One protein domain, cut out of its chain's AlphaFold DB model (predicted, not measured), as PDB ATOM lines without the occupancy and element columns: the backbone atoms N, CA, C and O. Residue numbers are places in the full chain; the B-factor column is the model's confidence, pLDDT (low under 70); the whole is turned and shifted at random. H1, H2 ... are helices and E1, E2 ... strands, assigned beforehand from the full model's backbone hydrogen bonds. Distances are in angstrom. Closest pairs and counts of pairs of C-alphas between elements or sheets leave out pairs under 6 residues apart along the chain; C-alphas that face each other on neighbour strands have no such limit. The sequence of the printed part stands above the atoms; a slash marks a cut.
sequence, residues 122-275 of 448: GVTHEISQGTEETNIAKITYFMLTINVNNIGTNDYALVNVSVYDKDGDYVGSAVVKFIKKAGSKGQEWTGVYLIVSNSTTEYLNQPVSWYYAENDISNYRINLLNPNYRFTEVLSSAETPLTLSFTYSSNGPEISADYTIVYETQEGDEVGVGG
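This is residues 122 to 275 of the 448 residues of an uncharacterized protein of Archaeoglobus sulfaticallidus PM70-1 (UniProt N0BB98). What does the model look like? It is a long trough made of one twisted sheet of eight strands, folded over where E1 doubles back and curling round the short helix H1. The wall is open between E5 and E6, which are apart. What is it built of? The printed part has 154 residues, with eight named strands and one named helix: along the chain E1 to E6 come first, then H1, then E7 and E8; the sheet is branched, with E1 the strand that has three neighbours, its neighbour pairs are antiparallel, and the class is mostly strand. How large is it? It is compact, with a radius of gyration of the C-alphas of 16.0 A, and only just elongated, spanning 56 by 37 by 25 A.

Where are the strands? E1 is residues 131 to 149, the longest strand by residues, and begins at C-alpha 131 at (39.098, -9.075, 36.780). E2 is 156 to 164, E3 is 170 to 182 with a length of 35.1 A, E4 is 188 to 198 with 31.6 A, E5 is 202 to 212, and E6 is 217 to 223. E7 is 242 to 251 with 30.0 A, and E8 is 254 to 265 with 34.2 A, ending at C-alpha 265 at (43.075, -26.086, 32.759). Where is the helix? H1 is residues 231 to 237, beginning at C-alpha 231 at (29.607, -22.899, 46.219).

How does E1 join its neighbours? It bends by 165 degrees at residue 135; E6 and E7 lie on one side of it, E8 on the other side. Within hydrogen-bond range are N 133 and O 244 of E7 at 2.9 A, N 146 and O 220 of E6 at 2.8 A, and N 145 and O 258 of E8 at 2.8 A. How does the sheet go on from E7? E7 pairs with E2, with N 160 and O 247 at 2.8 A, and E2 to E5 form a meander, each strand the antiparallel neighbour of the one before. Its hairpins have N 161 and O 174 at 2.9 A, N 177 and O 193 at 2.8 A, and N 192 and O 209 at 2.9 A. Where does H1 stand? It is on the sheet, with the C-alphas of Gly 172 in E3 and Val 234 its closest pair with that strand, 5.9 A apart. In H1 every O i to N i+4 pair is within hydrogen-bond range.

How far does it reach? The two C-alphas farthest apart, those of Lys 185 and Glu 267, are 57.3 A apart. Is the printed part whole? It has no cut and no long link. Where is confidence low? Residues 122 to 124, 129 to 130, 183 to 186 and 268 to 275 are under 70, and the mean pLDDT of the printed part is 85.9.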
ATOM      1  N   GLY A 122      53.276 -12.074  44.838       46.03
ATOM      2  CA  GLY A 122      52.935 -12.221  43.416       46.03
ATOM      3  C   GLY A 122      51.934 -13.325  43.036       46.03
ATOM      4  O   GLY A 122      51.737 -13.520  41.846       46.03
ATOM      5  N   VAL A 123      51.311 -14.035  43.990       59.34
ATOM      6  CA  VAL A 123      50.261 -15.066  43.718       59.34
ATOM      7  C   VAL A 123      48.862 -14.620  44.176       59.34
ATOM      8  O   VAL A 123      47.851 -15.276  43.952       59.34
ATOM      9  N   THR A 124      48.802 -13.484  44.858       64.12
ATOM     10  CA  THR A 124      47.556 -12.832  45.235       64.12
ATOM     11  C   THR A 124      47.177 -11.877  44.116       64.12
ATOM     12  O   THR A 124      47.971 -11.007  43.757       64.12
ATOM     13  N   HIS A 125      45.985 -12.067  43.563       76.88
ATOM     14  CA  HIS A 125      45.449 -11.216  42.516       76.88
ATOM     15  C   HIS A 125      44.527 -10.184  43.160       76.88
ATOM     16  O   HIS A 125      43.573 -10.544  43.853       76.88
ATOM     17  N   GLU A 126      44.838  -8.908  42.951       83.38
ATOM     18  CA  GLU A 126      43.973  -7.812  43.378       83.38
ATOM     19  C   GLU A 126      42.677  -7.871  42.568       83.38
ATOM     20  O   GLU A 126      42.699  -7.937  41.335       83.38
ATOM     21  N   ILE A 127      41.533  -7.853  43.250       86.69
ATOM     22  CA  ILE A 127      40.248  -7.720  42.570       86.69
ATOM     23  C   ILE A 127      40.149  -6.270  42.116       86.69
ATOM     24  O   ILE A 127      40.078  -5.367  42.932       86.69
ATOM     25  N   SER A 128      40.105  -6.038  40.813       79.62
ATOM     26  CA  SER A 128      39.766  -4.743  40.216       79.62
ATOM     27  C   SER A 128      38.533  -4.893  39.316       79.62
ATOM     28  O   SER A 128      38.132  -6.017  38.998       79.62
ATOM     29  N   GLN A 129      37.875  -3.792  38.926       67.38
ATOM     30  CA  GLN A 129      36.686  -3.882  38.064       67.38
ATOM     31  C   GLN A 129      36.999  -4.640  36.762       67.38
ATOM     32  O   GLN A 129      37.794  -4.170  35.955       67.38
ATOM     33  N   GLY A 130      36.330  -5.782  36.560       65.94
ATOM     34  CA  GLY A 130      36.488  -6.617  35.365       65.94
ATOM     35  C   GLY A 130      37.644  -7.619  35.430       65.94
ATOM     36  O   GLY A 130      38.144  -8.016  34.384       65.94
ATOM     37  N   THR A 131      38.095  -8.005  36.629       83.81
ATOM     38  CA  THR A 131      39.098  -9.075  36.780       83.81
ATOM     39  C   THR A 131      38.448 -10.431  36.520       83.81
ATOM     40  O   THR A 131      37.410 -10.731  37.113       83.81
ATOM     41  N   GLU A 132      39.053 -11.243  35.651       91.31
ATOM     42  CA  GLU A 132      38.525 -12.550  35.258       91.31
ATOM     43  C   GLU A 132      39.621 -13.616  35.219       91.31
ATOM     44  O   GLU A 132      40.746 -13.351  34.797       91.31
ATOM     45  N   GLU A 133      39.263 -14.833  35.620       89.50
ATOM     46  CA  GLU A 133      40.064 -16.045  35.436       89.50
ATOM     47  C   GLU A 133      39.321 -16.966  34.471       89.50
ATOM     48  O   GLU A 133      38.145 -17.264  34.683       89.50
ATOM     49  N   THR A 134      39.989 -17.410  33.409       91.94
ATOM     50  CA  THR A 134      39.375 -18.163  32.303       91.94
ATOM     51  C   THR A 134      40.040 -19.527  32.137       91.94
ATOM     52  O   THR A 134      41.066 -19.810  32.750       91.94
ATOM     53  N   ASN A 135      39.468 -20.380  31.283       89.38
ATOM     54  CA  ASN A 135      39.999 -21.712  30.977       89.38
ATOM     55  C   ASN A 135      40.089 -22.653  32.199       89.38
ATOM     56  O   ASN A 135      40.976 -23.501  32.280       89.38
ATOM     57  N   ILE A 136      39.171 -22.515  33.159       90.06
ATOM     58  CA  ILE A 136      39.176 -23.302  34.397       90.06
ATOM     59  C   ILE A 136      38.432 -24.624  34.166       90.06
ATOM     60  O   ILE A 136      37.226 -24.632  33.935       90.06
ATOM     61  N   ALA A 137      39.113 -25.764  34.275       88.75
ATOM     62  CA  ALA A 137      38.471 -27.080  34.252       88.75
ATOM     63  C   ALA A 137      38.060 -27.543  35.655       88.75
ATOM     64  O   ALA A 137      36.967 -28.078  35.840       88.75
ATOM     65  N   LYS A 138      38.917 -27.335  36.658       87.31
ATOM     66  CA  LYS A 138      38.652 -27.774  38.033       87.31
ATOM     67  C   LYS A 138      39.410 -26.920  39.031       87.31
ATOM     68  O   LYS A 138      40.624 -26.804  38.945       87.31
ATOM     69  N   ILE A 139      38.707 -26.371  40.015       88.00
ATOM     70  CA  ILE A 139      39.318 -25.558  41.070       88.00
ATOM     71  C   ILE A 139      39.698 -26.464  42.243       88.00
ATOM     72  O   ILE A 139      38.862 -27.218  42.744       88.00
ATOM     73  N   THR A 140      40.946 -26.382  42.692       79.88
ATOM     74  CA  THR A 140      41.484 -27.167  43.815       79.88
ATOM     75  C   THR A 140      41.708 -26.315  45.065       79.88
ATOM     76  O   THR A 140      41.670 -26.835  46.180       79.88
ATOM     77  N   TYR A 141      41.863 -24.998  44.906       79.25
ATOM     78  CA  TYR A 141      41.963 -24.041  46.007       79.25
ATOM     79  C   TYR A 141      41.298 -22.723  45.633       79.25
ATOM     80  O   TYR A 141      41.475 -22.242  44.518       79.25
ATOM     81  N   PHE A 142      40.569 -22.112  46.568       86.50
ATOM     82  CA  PHE A 142      39.987 -20.793  46.346       86.50
ATOM     83  C   PHE A 142      39.786 -20.028  47.656       86.50
ATOM     84  O   PHE A 142      38.911 -20.354  48.459       86.50
ATOM     85  N   MET A 143      40.581 -18.980  47.853       85.81
ATOM     86  CA  MET A 143      40.525 -18.094  49.008       85.81
ATOM     87  C   MET A 143      40.282 -16.650  48.568       85.81
ATOM     88  O   MET A 143      40.980 -16.144  47.692       85.81
ATOM     89  N   LEU A 144      39.348 -15.968  49.228       89.56
ATOM     90  CA  LEU A 144      39.233 -14.510  49.180       89.56
ATOM     91  C   LEU A 144      39.842 -13.910  50.448       89.56
ATOM     92  O   LEU A 144      39.628 -14.437  51.541       89.56
ATOM     93  N   THR A 145      40.560 -12.797  50.308       87.19
ATOM     94  CA  THR A 145      41.027 -11.957  51.417       87.19
ATOM     95  C   THR A 145      40.443 -10.564  51.252       87.19
ATOM     96  O   THR A 145      40.619  -9.944  50.213       87.19
ATOM     97  N   ILE A 146      39.720 -10.073  52.255       89.44
ATOM     98  CA  ILE A 146      38.940  -8.838  52.151       89.44
ATOM     99  C   ILE A 146      39.291  -7.918  53.316       89.44
ATOM    100  O   ILE A 146      39.347  -8.351  54.471       89.44
ATOM    101  N   ASN A 147      39.499  -6.643  53.004       87.56
ATOM    102  CA  ASN A 147      39.608  -5.564  53.970       87.56
ATOM    103  C   ASN A 147      38.451  -4.590  53.756       87.56
ATOM    104  O   ASN A 147      38.171  -4.186  52.629       87.56
ATOM    105  N   VAL A 148      37.789  -4.206  54.842       91.44
ATOM    106  CA  VAL A 148      36.715  -3.215  54.845       91.44
ATOM    107  C   VAL A 148      37.008  -2.215  55.949       91.44
ATOM    108  O   VAL A 148      37.104  -2.618  57.101       91.44
ATOM    109  N   ASN A 149      37.116  -0.933  55.613       91.88
ATOM    110  CA  ASN A 149      37.355   0.133  56.584       91.88
ATOM    111  C   ASN A 149      36.160   1.086  56.647       91.88
ATOM    112  O   ASN A 149      35.499   1.342  55.638       91.88
ATOM    113  N   ASN A 150      35.937   1.671  57.821       90.06
ATOM    114  CA  ASN A 150      34.902   2.666  58.089       90.06
ATOM    115  C   ASN A 150      33.467   2.181  57.807       90.06
ATOM    116  O   ASN A 150      32.653   2.944  57.289       90.06
ATOM    117  N   ILE A 151      33.124   0.933  58.150       89.25
ATOM    118  CA  ILE A 151      31.748   0.447  57.972       89.25
ATOM    119  C   ILE A 151      30.787   1.114  58.971       89.25
ATOM    120  O   ILE A 151      30.820   0.877  60.182       89.25
ATOM    121  N   GLY A 152      29.925   1.985  58.450       85.62
ATOM    122  CA  GLY A 152      28.903   2.704  59.193       85.62
ATOM    123  C   GLY A 152      27.571   1.960  59.296       85.62
ATOM    124  O   GLY A 152      27.358   0.869  58.766       85.62
ATOM    125  N   THR A 153      26.629   2.559  60.015       81.44
ATOM    126  CA  THR A 153      25.282   2.002  60.191       81.44
ATOM    127  C   THR A 153      24.456   2.236  58.922       81.44
ATOM    128  O   THR A 153      24.256   3.381  58.527       81.44
ATOM    129  N   ASN A 154      23.933   1.154  58.324       81.56
ATOM    130  CA  ASN A 154      23.307   1.071  56.983       81.56
ATOM    131  C   ASN A 154      24.274   0.999  55.788       81.56
ATOM    132  O   ASN A 154      23.819   0.911  54.644       81.56
ATOM    133  N   ASP A 155      25.575   0.964  56.048       89.50
ATOM    134  CA  ASP A 155      26.576   0.757  55.014       89.50
ATOM    135  C   ASP A 155      26.676  -0.714  54.612       89.50
ATOM    136  O   ASP A 155      26.316  -1.628  55.368       89.50
ATOM    137  N   TYR A 156      27.198  -0.946  53.410       91.12
ATOM    138  CA  TYR A 156      27.549  -2.287  52.970       91.12
ATOM    139  C   TYR A 156      28.823  -2.305  52.134       91.12
ATOM    140  O   TYR A 156      29.126  -1.353  51.416       91.12
ATOM    141  N   ALA A 157      29.516  -3.437  52.186       94.38
ATOM    142  CA  ALA A 157      30.561  -3.799  51.241       94.38
ATOM    143  C   ALA A 157      30.299  -5.218  50.725       94.38
ATOM    144  O   ALA A 157      29.852  -6.084  51.479       94.38
ATOM    145  N   LEU A 158      30.516  -5.443  49.434       94.62
ATOM    146  CA  LEU A 158      30.210  -6.684  48.733       94.62
ATOM    147  C   LEU A 158      31.424  -7.092  47.910       94.62
ATOM    148  O   LEU A 158      31.928  -6.274  47.146       94.62
ATOM    149  N   VAL A 159      31.829  -8.354  48.008       95.81
ATOM    150  CA  VAL A 159      32.689  -9.014  47.019       95.81
ATOM    151  C   VAL A 159      31.856 -10.094  46.356       95.81
ATOM    152  O   VAL A 159      31.279 -10.931  47.046       95.81
ATOM    153  N   ASN A 160      31.759 -10.048  45.036       95.69
ATOM    154  CA  ASN A 160      30.999 -10.987  44.232       95.69
ATOM    155  C   ASN A 160      31.939 -11.759  43.302       95.69
ATOM    156  O   ASN A 160      32.721 -11.160  42.561       95.69
ATOM    157  N   VAL A 161      31.810 -13.082  43.340       96.44
ATOM    158  CA  VAL A 161      32.436 -14.019  42.414       96.44
ATOM    159  C   VAL A 161      31.329 -14.632  41.568       96.44
ATOM    160  O   VAL A 161      30.547 -15.443  42.069       96.44
ATOM    161  N   SER A 162      31.265 -14.249  40.299       96.31
ATOM    162  CA  SER A 162      30.332 -14.805  39.319       96.31
ATOM    163  C   SER A 162      30.987 -15.949  38.547       96.31
ATOM    164  O   SER A 162      32.167 -15.874  38.217       96.31
ATOM    165  N   VAL A 163      30.210 -16.984  38.236       96.88
ATOM    166  CA  VAL A 163      30.623 -18.160  37.465       96.88
ATOM    167  C   VAL A 163      29.898 -18.149  36.125       96.88
ATOM    168  O   VAL A 163      28.668 -18.057  36.091       96.88
ATOM    169  N   TYR A 164      30.662 -18.278  35.047       96.50
ATOM    170  CA  TYR A 164      30.175 -18.424  33.679       96.50
ATOM    171  C   TYR A 164      30.671 -19.746  33.100       96.50
ATOM    172  O   TYR A 164      31.787 -20.167  33.411       96.50
ATOM    173  N   ASP A 165      29.854 -20.412  32.296       95.31
ATOM    174  CA  ASP A 165      30.236 -21.666  31.643       95.31
ATOM    175  C   ASP A 165      31.073 -21.443  30.368       95.31
ATOM    176  O   ASP A 165      31.428 -20.313  30.015       95.31
ATOM    177  N   LYS A 166      31.392 -22.541  29.671       93.69
ATOM    178  CA  LYS A 166      32.161 -22.533  28.417       93.69
ATOM    179  C   LYS A 166      31.554 -21.680  27.299       93.69
ATOM    180  O   LYS A 166      32.288 -21.261  26.405       93.69
ATOM    181  N   ASP A 167      30.236 -21.479  27.311       93.94
ATOM    182  CA  ASP A 167      29.511 -20.723  26.289       93.94
ATOM    183  C   ASP A 167      29.370 -19.241  26.691       93.94
ATOM    184  O   ASP A 167      28.935 -18.412  25.889       93.94
ATOM    185  N   GLY A 168      29.821 -18.887  27.902       91.81
ATOM    186  CA  GLY A 168      29.739 -17.546  28.472       91.81
ATOM    187  C   GLY A 168      28.408 -17.269  29.173       91.81
ATOM    188  O   GLY A 168      28.133 -16.115  29.515       91.81
ATOM    189  N   ASP A 169      27.586 -18.294  29.403       94.56
ATOM    190  CA  ASP A 169      26.306 -18.150  30.081       94.56
ATOM    191  C   ASP A 169      26.506 -18.078  31.601       94.56
ATOM    192  O   ASP A 169      27.323 -18.783  32.197       94.56
ATOM    193  N   TYR A 170      25.760 -17.185  32.256       95.50
ATOM    194  CA  TYR A 170      25.832 -17.015  33.706       95.50
ATOM    195  C   TYR A 170      25.230 -18.226  34.426       95.50
ATOM    196  O   TYR A 170      24.031 -18.498  34.318       95.50
ATOM    197  N   VAL A 171      26.048 -18.888  35.243       96.00
ATOM    198  CA  VAL A 171      25.652 -20.069  36.016       96.00
ATOM    199  C   VAL A 171      25.202 -19.665  37.415       96.00
ATOM    200  O   VAL A 171      24.127 -20.052  37.867       96.00
ATOM    201  N   GLY A 172      25.990 -18.850  38.114       96.69
ATOM    202  CA  GLY A 172      25.687 -18.447  39.485       96.69
ATOM    203  C   GLY A 172      26.778 -17.603  40.121       96.69
ATOM    204  O   GLY A 172      27.700 -17.152  39.447       96.69
ATOM    205  N   SER A 173      26.672 -17.365  41.424       97.00
ATOM    206  CA  SER A 173      27.623 -16.534  42.157       97.00
ATOM    207  C   SER A 173      27.730 -16.864  43.644       97.00
ATOM    208  O   SER A 173      26.821 -17.443  44.250       97.00
ATOM    209  N   ALA A 174      28.855 -16.445  44.225       97.50
ATOM    210  CA  ALA A 174      29.060 -16.302  45.660       97.50
ATOM    211  C   ALA A 174      29.319 -14.829  46.007       97.50
ATOM    212  O   ALA A 174      30.258 -14.213  45.504       97.50
ATOM    213  N   VAL A 175      28.507 -14.282  46.909       97.31
ATOM    214  CA  VAL A 175      28.585 -12.896  47.376       97.31
ATOM    215  C   VAL A 175      28.922 -12.871  48.862       97.31
ATOM    216  O   VAL A 175      28.136 -13.325  49.698       97.31
ATOM    217  N   VAL A 176      30.072 -12.291  49.200       97.00
ATOM    218  CA  VAL A 176      30.478 -11.994  50.578       97.00
ATOM    219  C   VAL A 176      30.052 -10.570  50.908       97.00
ATOM    220  O   VAL A 176      30.514  -9.615  50.287       97.00
ATOM    221  N   LYS A 177      29.158 -10.424  51.884       96.06
ATOM    222  CA  LYS A 177      28.534  -9.155  52.257       96.06
ATOM    223  C   LYS A 177      28.878  -8.754  53.685       96.06
ATOM    224  O   LYS A 177      28.511  -9.446  54.631       96.06
ATOM    225  N   PHE A 178      29.479  -7.584  53.836       94.44
ATOM    226  CA  PHE A 178      29.734  -6.930  55.113       94.44
ATOM    227  C   PHE A 178      28.641  -5.905  55.367       94.44
ATOM    228  O   PHE A 178      28.390  -5.046  54.520       94.44
ATOM    229  N   ILE A 179      27.977  -6.002  56.517       91.38
ATOM    230  CA  ILE A 179      26.962  -5.038  56.948       91.38
ATOM    231  C   ILE A 179      27.047  -4.789  58.439       91.38
ATOM    232  O   ILE A 179      27.233  -5.717  59.228       91.38
ATOM    233  N   LYS A 180      26.791  -3.546  58.833       86.50
ATOM    234  CA  LYS A 180      26.624  -3.187  60.234       86.50
ATOM    235  C   LYS A 180      25.146  -3.160  60.606       86.50
ATOM    236  O   LYS A 180      24.332  -2.521  59.937       86.50
ATOM    237  N   LYS A 181      24.780  -3.876  61.670       78.88
ATOM    238  CA  LYS A 181      23.413  -3.944  62.199       78.88
ATOM    239  C   LYS A 181      23.354  -3.386  63.617       78.88
ATOM    240  O   LYS A 181      24.160  -3.746  64.474       78.88
ATOM    241  N   ALA A 182      22.338  -2.566  63.872       73.06
ATOM    242  CA  ALA A 182      21.968  -2.162  65.220       73.06
ATOM    243  C   ALA A 182      21.233  -3.317  65.925       73.06
ATOM    244  O   ALA A 182      20.220  -3.827  65.446       73.06
ATOM    245  N   GLY A 183      21.758  -3.744  67.065       68.00
ATOM    246  CA  GLY A 183      21.154  -4.714  67.969       68.00
ATOM    247  C   GLY A 183      20.106  -4.078  68.881       68.00
ATOM    248  O   GLY A 183      20.078  -2.868  69.106       68.00
ATOM    249  N   SER A 184      19.257  -4.916  69.479       64.19
ATOM    250  CA  SER A 184      18.048  -4.514  70.220       64.19
ATOM    251  C   SER A 184      18.276  -3.675  71.492       64.19
ATOM    252  O   SER A 184      17.309  -3.281  72.136       64.19
ATOM    253  N   LYS A 185      19.530  -3.404  71.877       67.56
ATOM    254  CA  LYS A 185      19.915  -2.595  73.053       67.56
ATOM    255  C   LYS A 185      20.908  -1.468  72.723       67.56
ATOM    256  O   LYS A 185      21.640  -1.033  73.604       67.56
ATOM    257  N   GLY A 186      20.976  -1.033  71.462       67.69
ATOM    258  CA  GLY A 186      21.952  -0.026  71.017       67.69
ATOM    259  C   GLY A 186      23.379  -0.565  70.854       67.69
ATOM    260  O   GLY A 186      24.316   0.212  70.733       67.69
ATOM    261  N   GLN A 187      23.551  -1.890  70.864       72.88
ATOM    262  CA  GLN A 187      24.819  -2.553  70.547       72.88
ATOM    263  C   GLN A 187      24.950  -2.689  69.033       72.88
ATOM    264  O   GLN A 187      24.000  -3.128  68.397       72.88
ATOM    265  N   GLU A 188      26.100  -2.369  68.455       80.12
ATOM    266  CA  GLU A 188      26.328  -2.511  67.015       80.12
ATOM    267  C   GLU A 188      27.150  -3.766  66.721       80.12
ATOM    268  O   GLU A 188      28.108  -4.077  67.429       80.12
ATOM    269  N   TRP A 189      26.773  -4.490  65.670       83.00
ATOM    270  CA  TRP A 189      27.475  -5.689  65.222       83.00
ATOM    271  C   TRP A 189      27.778  -5.581  63.739       83.00
ATOM    272  O   TRP A 189      26.898  -5.217  62.956       83.00
ATOM    273  N   THR A 190      28.986  -5.966  63.355       85.94
ATOM    274  CA  THR A 190      29.361  -6.100  61.951       85.94
ATOM    275  C   THR A 190      29.255  -7.570  61.578       85.94
ATOM    276  O   THR A 190      29.965  -8.422  62.110       85.94
ATOM    277  N   GLY A 191      28.281  -7.883  60.730       88.56
ATOM    278  CA  GLY A 191      28.016  -9.235  60.259       88.56
ATOM    279  C   GLY A 191      28.615  -9.456  58.881       88.56
ATOM    280  O   GLY A 191      28.464  -8.610  57.997       88.56
ATOM    281  N   VAL A 192      29.235 -10.620  58.696       92.50
ATOM    282  CA  VAL A 192      29.681 -11.102  57.389       92.50
ATOM    283  C   VAL A 192      28.714 -12.179  56.927       92.50
ATOM    284  O   VAL A 192      28.553 -13.200  57.595       92.50
ATOM    285  N   TYR A 193      28.045 -11.938  55.808       93.94
ATOM    286  CA  TYR A 193      27.083 -12.844  55.192       93.94
ATOM    287  C   TYR A 193      27.696 -13.460  53.950       93.94
ATOM    288  O   TYR A 193      28.362 -12.768  53.184       93.94
ATOM    289  N   LEU A 194      27.430 -14.745  53.743       96.94
ATOM    290  CA  LEU A 194      27.715 -15.410  52.484       96.94
ATOM    291  C   LEU A 194      26.391 -15.777  51.823       96.94
ATOM    292  O   LEU A 194      25.540 -16.427  52.436       96.94
ATOM    293  N   ILE A 195      26.239 -15.341  50.578       97.25
ATOM    294  CA  ILE A 195      25.095 -15.646  49.729       97.25
ATOM    295  C   ILE A 195      25.622 -16.439  48.541       97.25
ATOM    296  O   ILE A 195      26.503 -15.960  47.837       97.25
ATOM    297  N   VAL A 196      25.104 -17.640  48.321       97.06
ATOM    298  CA  VAL A 196      25.459 -18.492  47.185       97.06
ATOM    299  C   VAL A 196      24.185 -18.842  46.442       97.06
ATOM    300  O   VAL A 196      23.245 -19.373  47.033       97.06
ATOM    301  N   SER A 197      24.141 -18.540  45.150       95.75
ATOM    302  CA  SER A 197      22.936 -18.716  44.341       95.75
ATOM    303  C   SER A 197      23.265 -18.973  42.877       95.75
ATOM    304  O   SER A 197      24.309 -18.549  42.387       95.75
ATOM    305  N   ASN A 198      22.360 -19.645  42.174       92.62
ATOM    306  CA  ASN A 198      22.310 -19.645  40.714       92.62
ATOM    307  C   ASN A 198      21.134 -18.769  40.236       92.62
ATOM    308  O   ASN A 198      20.466 -18.113  41.036       92.62
ATOM    309  N   SER A 199      20.856 -18.758  38.933       81.75
ATOM    310  CA  SER A 199      19.753 -17.974  38.351       81.75
ATOM    311  C   SER A 199      18.345 -18.361  38.846       81.75
ATOM    312  O   SER A 199      17.406 -17.584  38.678       81.75
ATOM    313  N   THR A 200      18.171 -19.537  39.460       83.12
ATOM    314  CA  THR A 200      16.857 -20.098  39.837       83.12
ATOM    315  C   THR A 200      16.703 -20.408  41.327       83.12
ATOM    316  O   THR A 200      15.580 -20.491  41.822       83.12
ATOM    317  N   THR A 201      17.805 -20.596  42.050       88.19
ATOM    318  CA  THR A 201      17.859 -21.186  43.389       88.19
ATOM    319  C   THR A 201      18.931 -20.502  44.231       88.19
ATOM    320  O   THR A 201      20.081 -20.358  43.816       88.19
ATOM    321  N   GLU A 202      18.568 -20.144  45.459       93.62
ATOM    322  CA  GLU A 202      19.510 -19.730  46.498       93.62
ATOM    323  C   GLU A 202      19.941 -20.965  47.303       93.62
ATOM    324  O   GLU A 202      19.115 -21.644  47.916       93.62
ATOM    325  N   TYR A 203      21.232 -21.293  47.273       91.88
ATOM    326  CA  TYR A 203      21.792 -22.440  47.990       91.88
ATOM    327  C   TYR A 203      22.144 -22.108  49.438       91.88
ATOM    328  O   TYR A 203      22.047 -22.978  50.312       91.88
ATOM    329  N   LEU A 204      22.574 -20.867  49.674       94.94
ATOM    330  CA  LEU A 204      23.005 -20.366  50.970       94.94
ATOM    331  C   LEU A 204      22.715 -18.868  51.072       94.94
ATOM    332  O   LEU A 204      23.025 -18.121  50.152       94.94
ATOM    333  N   ASN A 205      22.195 -18.423  52.213       95.06
ATOM    334  CA  ASN A 205      22.103 -17.008  52.570       95.06
ATOM    335  C   ASN A 205      22.060 -16.885  54.089       95.06
ATOM    336  O   ASN A 205      21.002 -16.923  54.720       95.06
ATOM    337  N   GLN A 206      23.241 -16.833  54.694       92.31
ATOM    338  CA  GLN A 206      23.362 -16.821  56.145       92.31
ATOM    339  C   GLN A 206      24.624 -16.079  56.598       92.31
ATOM    340  O   GLN A 206      25.577 -15.940  55.825       92.31
ATOM    341  N   PRO A 207      24.660 -15.595  57.850       90.12
ATOM    342  CA  PRO A 207      25.884 -15.057  58.422       90.12
ATOM    343  C   PRO A 207      26.925 -16.166  58.625       90.12
ATOM    344  O   PRO A 207      26.614 -17.230  59.157       90.12
ATOM    345  N   VAL A 208      28.170 -15.886  58.245       89.75
ATOM    346  CA  VAL A 208      29.337 -16.765  58.430       89.75
ATOM    347  C   VAL A 208      30.293 -16.256  59.512       89.75
ATOM    348  O   VAL A 208      31.095 -17.030  60.024       89.75
ATOM    349  N   SER A 209      30.205 -14.975  59.891       87.62
ATOM    350  CA  SER A 209      30.957 -14.395  61.011       87.62
ATOM    351  C   SER A 209      30.252 -13.167  61.598       87.62
ATOM    352  O   SER A 209      29.459 -12.508  60.918       87.62
ATOM    353  N   TRP A 210      30.565 -12.852  62.856       83.19
ATOM    354  CA  TRP A 210      30.061 -11.690  63.585       83.19
ATOM    355  C   TRP A 210      31.175 -11.037  64.407       83.19
ATOM    356  O   TRP A 210      31.862 -11.717  65.166       83.19
ATOM    357  N   TYR A 211      31.280  -9.712  64.310       80.00
ATOM    358  CA  TYR A 211      32.227  -8.882  65.057       80.00
ATOM    359  C   TYR A 211      31.469  -7.875  65.923       80.00
ATOM    360  O   TYR A 211      30.487  -7.267  65.481       80.00
ATOM    361  N   TYR A 212      31.905  -7.704  67.171       78.50
ATOM    362  CA  TYR A 212      31.278  -6.770  68.104       78.50
ATOM    363  C   TYR A 212      31.837  -5.361  67.907       78.50
ATOM    364  O   TYR A 212      33.000  -5.121  68.214       78.50
ATOM    365  N   ALA A 213      30.996  -4.436  67.440       71.69
ATOM    366  CA  ALA A 213      31.303  -3.011  67.301       71.69
ATOM    367  C   ALA A 213      32.593  -2.662  66.520       71.69
ATOM    368  O   ALA A 213      33.157  -1.589  66.728       71.69
ATOM    369  N   GLU A 214      33.052  -3.529  65.613       76.19
ATOM    370  CA  GLU A 214      34.207  -3.238  64.754       76.19
ATOM    371  C   GLU A 214      33.788  -2.459  63.504       76.19
ATOM    372  O   GLU A 214      32.881  -2.871  62.777       76.19
ATOM    373  N   ASN A 215      34.465  -1.337  63.257       82.12
ATOM    374  CA  ASN A 215      34.269  -0.506  62.064       82.12
ATOM    375  C   ASN A 215      35.234  -0.874  60.931       82.12
ATOM    376  O   ASN A 215      34.976  -0.537  59.778       82.12
ATOM    377  N   ASP A 216      36.317  -1.569  61.268       85.19
ATOM    378  CA  ASP A 216      37.371  -1.958  60.346       85.19
ATOM    379  C   ASP A 216      37.585  -3.461  60.479       85.19
ATOM    380  O   ASP A 216      37.883  -3.964  61.560       85.19
ATOM    381  N   ILE A 217      37.425  -4.180  59.377       81.38
ATOM    382  CA  ILE A 217      37.719  -5.602  59.278       81.38
ATOM    383  C   ILE A 217      38.912  -5.732  58.348       81.38
ATOM    384  O   ILE A 217      38.816  -5.456  57.157       81.38
ATOM    385  N   SER A 218      40.037  -6.177  58.897       80.44
ATOM    386  CA  SER A 218      41.258  -6.413  58.131       80.44
ATOM    387  C   SER A 218      41.526  -7.907  57.983       80.44
ATOM    388  O   SER A 218      41.290  -8.689  58.904       80.44
ATOM    389  N   ASN A 219      42.041  -8.303  56.820       75.00
ATOM    390  CA  ASN A 219      42.421  -9.674  56.488       75.00
ATOM    391  C   ASN A 219      41.310 -10.709  56.730       75.00
ATOM    392  O   ASN A 219      41.592 -11.826  57.177       75.00
ATOM    393  N   TYR A 220      40.050 -10.377  56.432       82.06
ATOM    394  CA  TYR A 220      38.986 -11.375  56.481       82.06
ATOM    395  C   TYR A 220      39.205 -12.405  55.376       82.06
ATOM    396  O   TYR A 220      39.190 -12.059  54.197       82.06
ATOM    397  N   ARG A 221      39.413 -13.667  55.758       83.62
ATOM    398  CA  ARG A 221      39.692 -14.763  54.827       83.62
ATOM    399  C   ARG A 221      38.523 -15.725  54.752       83.62
ATOM    400  O   ARG A 221      38.016 -16.159  55.786       83.62
ATOM    401  N   ILE A 222      38.141 -16.096  53.537       84.25
ATOM    402  CA  ILE A 222      37.075 -17.067  53.304       84.25
ATOM    403  C   ILE A 222      37.448 -18.036  52.183       84.25
ATOM    404  O   ILE A 222      37.761 -17.629  51.065       84.25
ATOM    405  N   ASN A 223      37.407 -19.331  52.507       86.62
ATOM    406  CA  ASN A 223      37.608 -20.416  51.552       86.62
ATOM    407  C   ASN A 223      36.268 -20.761  50.900       86.62
ATOM    408  O   ASN A 223      35.402 -21.345  51.556       86.62
ATOM    409  N   LEU A 224      36.100 -20.420  49.623       91.38
ATOM    410  CA  LEU A 224      34.844 -20.654  48.910       91.38
ATOM    411  C   LEU A 224      34.602 -22.135  48.582       91.38
ATOM    412  O   LEU A 224      33.457 -22.515  48.371       91.38
ATOM    413  N   LEU A 225      35.627 -22.993  48.615       87.75
ATOM    414  CA  LEU A 225      35.470 -24.442  48.429       87.75
ATOM    415  C   LEU A 225      35.079 -25.188  49.714       87.75
ATOM    416  O   LEU A 225      34.990 -26.414  49.707       87.75
ATOM    417  N   ASN A 226      34.850 -24.488  50.830       81.25
ATOM    418  CA  ASN A 226      34.354 -25.132  52.045       81.25
ATOM    419  C   ASN A 226      32.985 -25.798  51.766       81.25
ATOM    420  O   ASN A 226      32.047 -25.086  51.391       81.25
ATOM    421  N   PRO A 227      32.817 -27.116  52.003       79.12
ATOM    422  CA  PRO A 227      31.569 -27.824  51.699       79.12
ATOM    423  C   PRO A 227      30.329 -27.232  52.382       79.12
ATOM    424  O   PRO A 227      29.226 -27.304  51.849       79.12
ATOM    425  N   ASN A 228      30.497 -26.586  53.540       83.50
ATOM    426  CA  ASN A 228      29.394 -25.946  54.261       83.50
ATOM    427  C   ASN A 228      28.854 -24.689  53.559       83.50
ATOM    428  O   ASN A 228      27.769 -24.217  53.897       83.50
ATOM    429  N   TYR A 229      29.610 -24.119  52.618       91.62
ATOM    430  CA  TYR A 229      29.244 -22.896  51.901       91.62
ATOM    431  C   TYR A 229      28.539 -23.152  50.577       91.62
ATOM    432  O   TYR A 229      27.951 -22.229  50.021       91.62
ATOM    433  N   ARG A 230      28.541 -24.399  50.100       92.38
ATOM    434  CA  ARG A 230      27.741 -24.848  48.956       92.38
ATOM    435  C   ARG A 230      28.029 -24.157  47.617       92.38
ATOM    436  O   ARG A 230      27.223 -24.205  46.690       92.38
ATOM    437  N   PHE A 231      29.175 -23.489  47.491       95.31
ATOM    438  CA  PHE A 231      29.607 -22.899  46.219       95.31
ATOM    439  C   PHE A 231      30.022 -23.972  45.202       95.31
ATOM    440  O   PHE A 231      29.898 -23.777  43.997       95.31
ATOM    441  N   THR A 232      30.418 -25.150  45.683       92.56
ATOM    442  CA  THR A 232      30.690 -26.345  44.877       92.56
ATOM    443  C   THR A 232      29.495 -26.798  44.033       92.56
ATOM    444  O   THR A 232      29.679 -27.343  42.948       92.56
ATOM    445  N   GLU A 233      28.264 -26.539  44.472       92.94
ATOM    446  CA  GLU A 233      27.045 -26.835  43.718       92.94
ATOM    447  C   GLU A 233      26.878 -25.896  42.523       92.94
ATOM    448  O   GLU A 233      26.449 -26.337  41.462       92.94
ATOM    449  N   VAL A 234      27.279 -24.628  42.666       94.25
ATOM    450  CA  VAL A 234      27.321 -23.686  41.538       94.25
ATOM    451  C   VAL A 234      28.389 -24.136  40.544       94.25
ATOM    452  O   VAL A 234      28.086 -24.310  39.367       94.25
ATOM    453  N   LEU A 235      29.606 -24.412  41.024       93.62
ATOM    454  CA  LEU A 235      30.720 -24.862  40.181       93.62
ATOM    455  C   LEU A 235      30.410 -26.165  39.429       93.62
ATOM    456  O   LEU A 235      30.725 -26.274  38.253       93.62
ATOM    457  N   SER A 236      29.764 -27.140  40.074       91.19
ATOM    458  CA  SER A 236      29.435 -28.428  39.438       91.19
ATOM    459  C   SER A 236      28.287 -28.351  38.428       91.19
ATOM    460  O   SER A 236      28.125 -29.271  37.630       91.19
ATOM    461  N   SER A 237      27.501 -27.269  38.446       90.31
ATOM    462  CA  SER A 237      26.473 -27.000  37.435       90.31
ATOM    463  C   SER A 237      26.997 -26.289  36.182       90.31
ATOM    464  O   SER A 237      26.273 -26.232  35.193       90.31
ATOM    465  N   ALA A 238      28.231 -25.769  36.206       90.88
ATOM    466  CA  ALA A 238      28.851 -25.107  35.062       90.88
ATOM    467  C   ALA A 238      29.503 -26.122  34.113       90.88
ATOM    468  O   ALA A 238      30.231 -27.016  34.550       90.88
ATOM    469  N   GLU A 239      29.300 -25.957  32.805       93.19
ATOM    470  CA  GLU A 239      30.072 -26.697  31.804       93.19
ATOM    471  C   GLU A 239      31.494 -26.123  31.689       93.19
ATOM    472  O   GLU A 239      31.689 -24.908  31.688       93.19
ATOM    473  N   THR A 240      32.498 -27.000  31.590       90.31
ATOM    474  CA  THR A 240      33.914 -26.609  31.544       90.31
ATOM    475  C   THR A 240      34.403 -26.353  30.103       90.31
ATOM    476  O   THR A 240      33.937 -27.013  29.170       90.31
ATOM    477  N   PRO A 241      35.361 -25.425  29.894       93.19
ATOM    478  CA  PRO A 241      36.023 -24.633  30.920       93.19
ATOM    479  C   PRO A 241      35.153 -23.465  31.378       93.19
ATOM    480  O   PRO A 241      34.534 -22.793  30.562       93.19
ATOM    481  N   LEU A 242      35.154 -23.203  32.679       94.69
ATOM    482  CA  LEU A 242      34.421 -22.088  33.261       94.69
ATOM    483  C   LEU A 242      35.284 -20.822  33.331       94.69
ATOM    484  O   LEU A 242      36.518 -20.870  33.281       94.69
ATOM    485  N   THR A 243      34.602 -19.691  33.476       95.81
ATOM    486  CA  THR A 243      35.191 -18.378  33.744       95.81
ATOM    487  C   THR A 243      34.679 -17.850  35.078       95.81
ATOM    488  O   THR A 243      33.478 -17.888  35.355       95.81
ATOM    489  N   LEU A 244      35.586 -17.342  35.910       95.31
ATOM    490  CA  LEU A 244      35.245 -16.617  37.128       95.31
ATOM    491  C   LEU A 244      35.428 -15.125  36.905       95.31
ATOM    492  O   LEU A 244      36.495 -14.698  36.478       95.31
ATOM    493  N   SER A 245      34.413 -14.337  37.249       95.50
ATOM    494  CA  SER A 245      34.476 -12.876  37.214       95.50
ATOM    495  C   SER A 245      34.371 -12.312  38.621       95.50
ATOM    496  O   SER A 245      33.477 -12.676  39.392       95.50
ATOM    497  N   PHE A 246      35.294 -11.416  38.956       94.56
ATOM    498  CA  PHE A 246      35.446 -10.854  40.287       94.56
ATOM    499  C   PHE A 246      35.061  -9.384  40.280       94.56
ATOM    500  O   PHE A 246      35.570  -8.575  39.503       94.56
ATOM    501  N   THR A 247      34.170  -9.015  41.191       94.12
ATOM    502  CA  THR A 247      33.763  -7.624  41.379       94.12
ATOM    503  C   THR A 247      33.632  -7.318  42.858       94.12
ATOM    504  O   THR A 247      33.306  -8.188  43.664       94.12
ATOM    505  N   TYR A 248      33.846  -6.063  43.232       92.69
ATOM    506  CA  TYR A 248      33.426  -5.571  44.534       92.69
ATOM    507  C   TYR A 248      32.651  -4.267  44.385       92.69
ATOM    508  O   TYR A 248      32.789  -3.536  43.402       92.69
ATOM    509  N   SER A 249      31.816  -3.972  45.373       92.44
ATOM    510  CA  SER A 249      31.100  -2.702  45.477       92.44
ATOM    511  C   SER A 249      30.877  -2.341  46.939       92.44
ATOM    512  O   SER A 249      30.798  -3.217  47.801       92.44
ATOM    513  N   SER A 250      30.767  -1.053  47.236       93.06
ATOM    514  CA  SER A 250      30.443  -0.578  48.576       93.06
ATOM    515  C   SER A 250      29.543   0.653  48.529       93.06
ATOM    516  O   SER A 250      29.465   1.359  47.525       93.06
ATOM    517  N   ASN A 251      28.839   0.893  49.632       92.25
ATOM    518  CA  ASN A 251      28.102   2.122  49.898       92.25
ATOM    519  C   ASN A 251      28.495   2.619  51.288       92.25
ATOM    520  O   ASN A 251      27.995   2.079  52.277       92.25
ATOM    521  N   GLY A 252      29.424   3.577  51.334       89.00
ATOM    522  CA  GLY A 252      30.019   4.101  52.568       89.00
ATOM    523  C   GLY A 252      31.481   3.680  52.776       89.00
ATOM    524  O   GLY A 252      32.351   4.546  52.697       89.00
ATOM    525  N   PRO A 253      31.779   2.386  53.006       91.56
ATOM    526  CA  PRO A 253      33.081   1.940  53.471       91.56
ATOM    527  C   PRO A 253      34.080   1.811  52.328       91.56
ATOM    528  O   PRO A 253      33.722   1.546  51.173       91.56
ATOM    529  N   GLU A 254      35.353   1.924  52.681       93.06
ATOM    530  CA  GLU A 254      36.451   1.572  51.788       93.06
ATOM    531  C   GLU A 254      36.601   0.053  51.776       93.06
ATOM    532  O   GLU A 254      36.596  -0.582  52.829       93.06
ATOM    533  N   ILE A 255      36.729  -0.535  50.588       92.94
ATOM    534  CA  ILE A 255      36.927  -1.972  50.419       92.94
ATOM    535  C   ILE A 255      38.132  -2.226  49.520       92.94
ATOM    536  O   ILE A 255      38.270  -1.609  48.464       92.94
ATOM    537  N   SER A 256      38.977  -3.161  49.937       90.75
ATOM    538  CA  SER A 256      39.951  -3.821  49.076       90.75
ATOM    539  C   SER A 256      39.792  -5.324  49.221       90.75
ATOM    540  O   SER A 256      39.494  -5.837  50.304       90.75
ATOM    541  N   ALA A 257      39.930  -6.035  48.114       90.00
ATOM    542  CA  ALA A 257      39.762  -7.469  48.096       90.00
ATOM    543  C   ALA A 257      40.766  -8.093  47.144       90.00
ATOM    544  O   ALA A 257      41.036  -7.578  46.065       90.00
ATOM    545  N   ASP A 258      41.250  -9.240  47.567       87.62
ATOM    546  CA  ASP A 258      42.238 -10.041  46.893       87.62
ATOM    547  C   ASP A 258      41.706 -11.467  46.775       87.62
ATOM    548  O   ASP A 258      40.971 -11.942  47.653       87.62
ATOM    549  N   TYR A 259      42.119 -12.190  45.741       87.19
ATOM    550  CA  TYR A 259      41.860 -13.620  45.640       87.19
ATOM    551  C   TYR A 259      43.131 -14.425  45.407       87.19
ATOM    552  O   TYR A 259      44.175 -13.945  44.962       87.19
ATOM    553  N   THR A 260      43.041 -15.697  45.767       80.69
ATOM    554  CA  THR A 260      44.038 -16.712  45.465       80.69
ATOM    555  C   THR A 260      43.288 -17.953  45.037       80.69
ATOM    556  O   THR A 260      42.453 -18.470  45.782       80.69
ATOM    557  N   ILE A 261      43.571 -18.410  43.828       81.69
ATOM    558  CA  ILE A 261      42.923 -19.565  43.227       81.69
ATOM    559  C   ILE A 261      43.991 -20.509  42.683       81.69
ATOM    560  O   ILE A 261      45.023 -20.054  42.196       81.69
ATOM    561  N   VAL A 262      43.742 -21.810  42.805       79.69
ATOM    562  CA  VAL A 262      44.499 -22.860  42.119       79.69
ATOM    563  C   VAL A 262      43.515 -23.704  41.330       79.69
ATOM    564  O   VAL A 262      42.485 -24.120  41.877       79.69
ATOM    565  N   TYR A 263      43.802 -23.931  40.054       81.75
ATOM    566  CA  TYR A 263      42.931 -24.682  39.165       81.75
ATOM    567  C   TYR A 263      43.688 -25.457  38.088       81.75
ATOM    568  O   TYR A 263      44.783 -25.084  37.693       81.75
ATOM    569  N   GLU A 264      43.078 -26.533  37.606       79.00
ATOM    570  CA  GLU A 264      43.505 -27.276  36.421       79.00
ATOM    571  C   GLU A 264      42.858 -26.642  35.174       79.00
ATOM    572  O   GLU A 264      41.671 -26.293  35.211       79.00
ATOM    573  N   THR A 265      43.603 -26.493  34.076       81.88
ATOM    574  CA  THR A 265      43.075 -26.086  32.759       81.88
ATOM    575  C   THR A 265      42.494 -27.280  32.000       81.88
ATOM    576  O   THR A 265      42.677 -28.430  32.400       81.88
ATOM    577  N   GLN A 266      41.810 -27.052  30.868       80.31
ATOM    578  CA  GLN A 266      41.359 -28.168  30.013       80.31
ATOM    579  C   GLN A 266      42.503 -29.033  29.473       80.31
ATOM    580  O   GLN A 266      42.296 -30.207  29.171       80.31
ATOM    581  N   GLU A 267      43.691 -28.452  29.341       76.62
ATOM    582  CA  GLU A 267      44.890 -29.125  28.840       76.62
ATOM    583  C   GLU A 267      45.575 -29.957  29.942       76.62
ATOM    584  O   GLU A 267      46.455 -30.762  29.646       76.62
ATOM    585  N   GLY A 268      45.109 -29.834  31.194       69.06
ATOM    586  CA  GLY A 268      45.628 -30.544  32.361       69.06
ATOM    587  C   GLY A 268      46.720 -29.788  33.122       69.06
ATOM    588  O   GLY A 268      47.295 -30.351  34.052       69.06
ATOM    589  N   ASP A 269      46.998 -28.535  32.758       66.25
ATOM    590  CA  ASP A 269      47.995 -27.703  33.437       66.25
ATOM    591  C   ASP A 269      47.444 -27.131  34.748       66.25
ATOM    592  O   ASP A 269      46.300 -26.684  34.807       66.25
ATOM    593  N   GLU A 270      48.265 -27.087  35.796       67.88
ATOM    594  CA  GLU A 270      47.917 -26.442  37.069       67.88
ATOM    595  C   GLU A 270      48.301 -24.949  37.035       67.88
ATOM    596  O   GLU A 270      49.461 -24.588  36.823       67.88
ATOM    597  N   VAL A 271      47.324 -24.070  37.264       66.94
ATOM    598  CA  VAL A 271      47.462 -22.608  37.323       66.94
ATOM    599  C   VAL A 271      47.213 -22.133  38.750       66.94
ATOM    600  O   VAL A 271      46.276 -22.581  39.406       66.94
ATOM    601  N   GLY A 272      48.041 -21.195  39.221       61.94
ATOM    602  CA  GLY A 272      48.025 -20.697  40.597       61.94
ATOM    603  C   GLY A 272      48.913 -21.552  41.497       61.94
ATOM    604  O   GLY A 272      48.553 -22.643  41.910       61.94
ATOM    605  N   VAL A 273      50.119 -21.085  41.818       54.66
ATOM    606  CA  VAL A 273      51.034 -21.858  42.675       54.66
ATOM    607  C   VAL A 273      50.765 -21.494  44.134       54.66
ATOM    608  O   VAL A 273      51.402 -20.605  44.700       54.66
ATOM    609  N   GLY A 274      49.789 -22.151  44.758       54.97
ATOM    610  CA  GLY A 274      49.558 -22.019  46.196       54.97
ATOM    611  C   GLY A 274      50.653 -22.734  46.988       54.97
ATOM    612  O   GLY A 274      50.710 -23.955  46.982       54.97
ATOM    613  N   GLY A 275      51.531 -21.997  47.673       60.47
ATOM    614  CA  GLY A 275      52.599 -22.571  48.501       60.47
ATOM    615  C   GLY A 275      53.829 -21.669  48.621       60.47
ATOM    616  O   GLY A 275      53.969 -20.671  47.913       60.47
TER     617      GLY A 275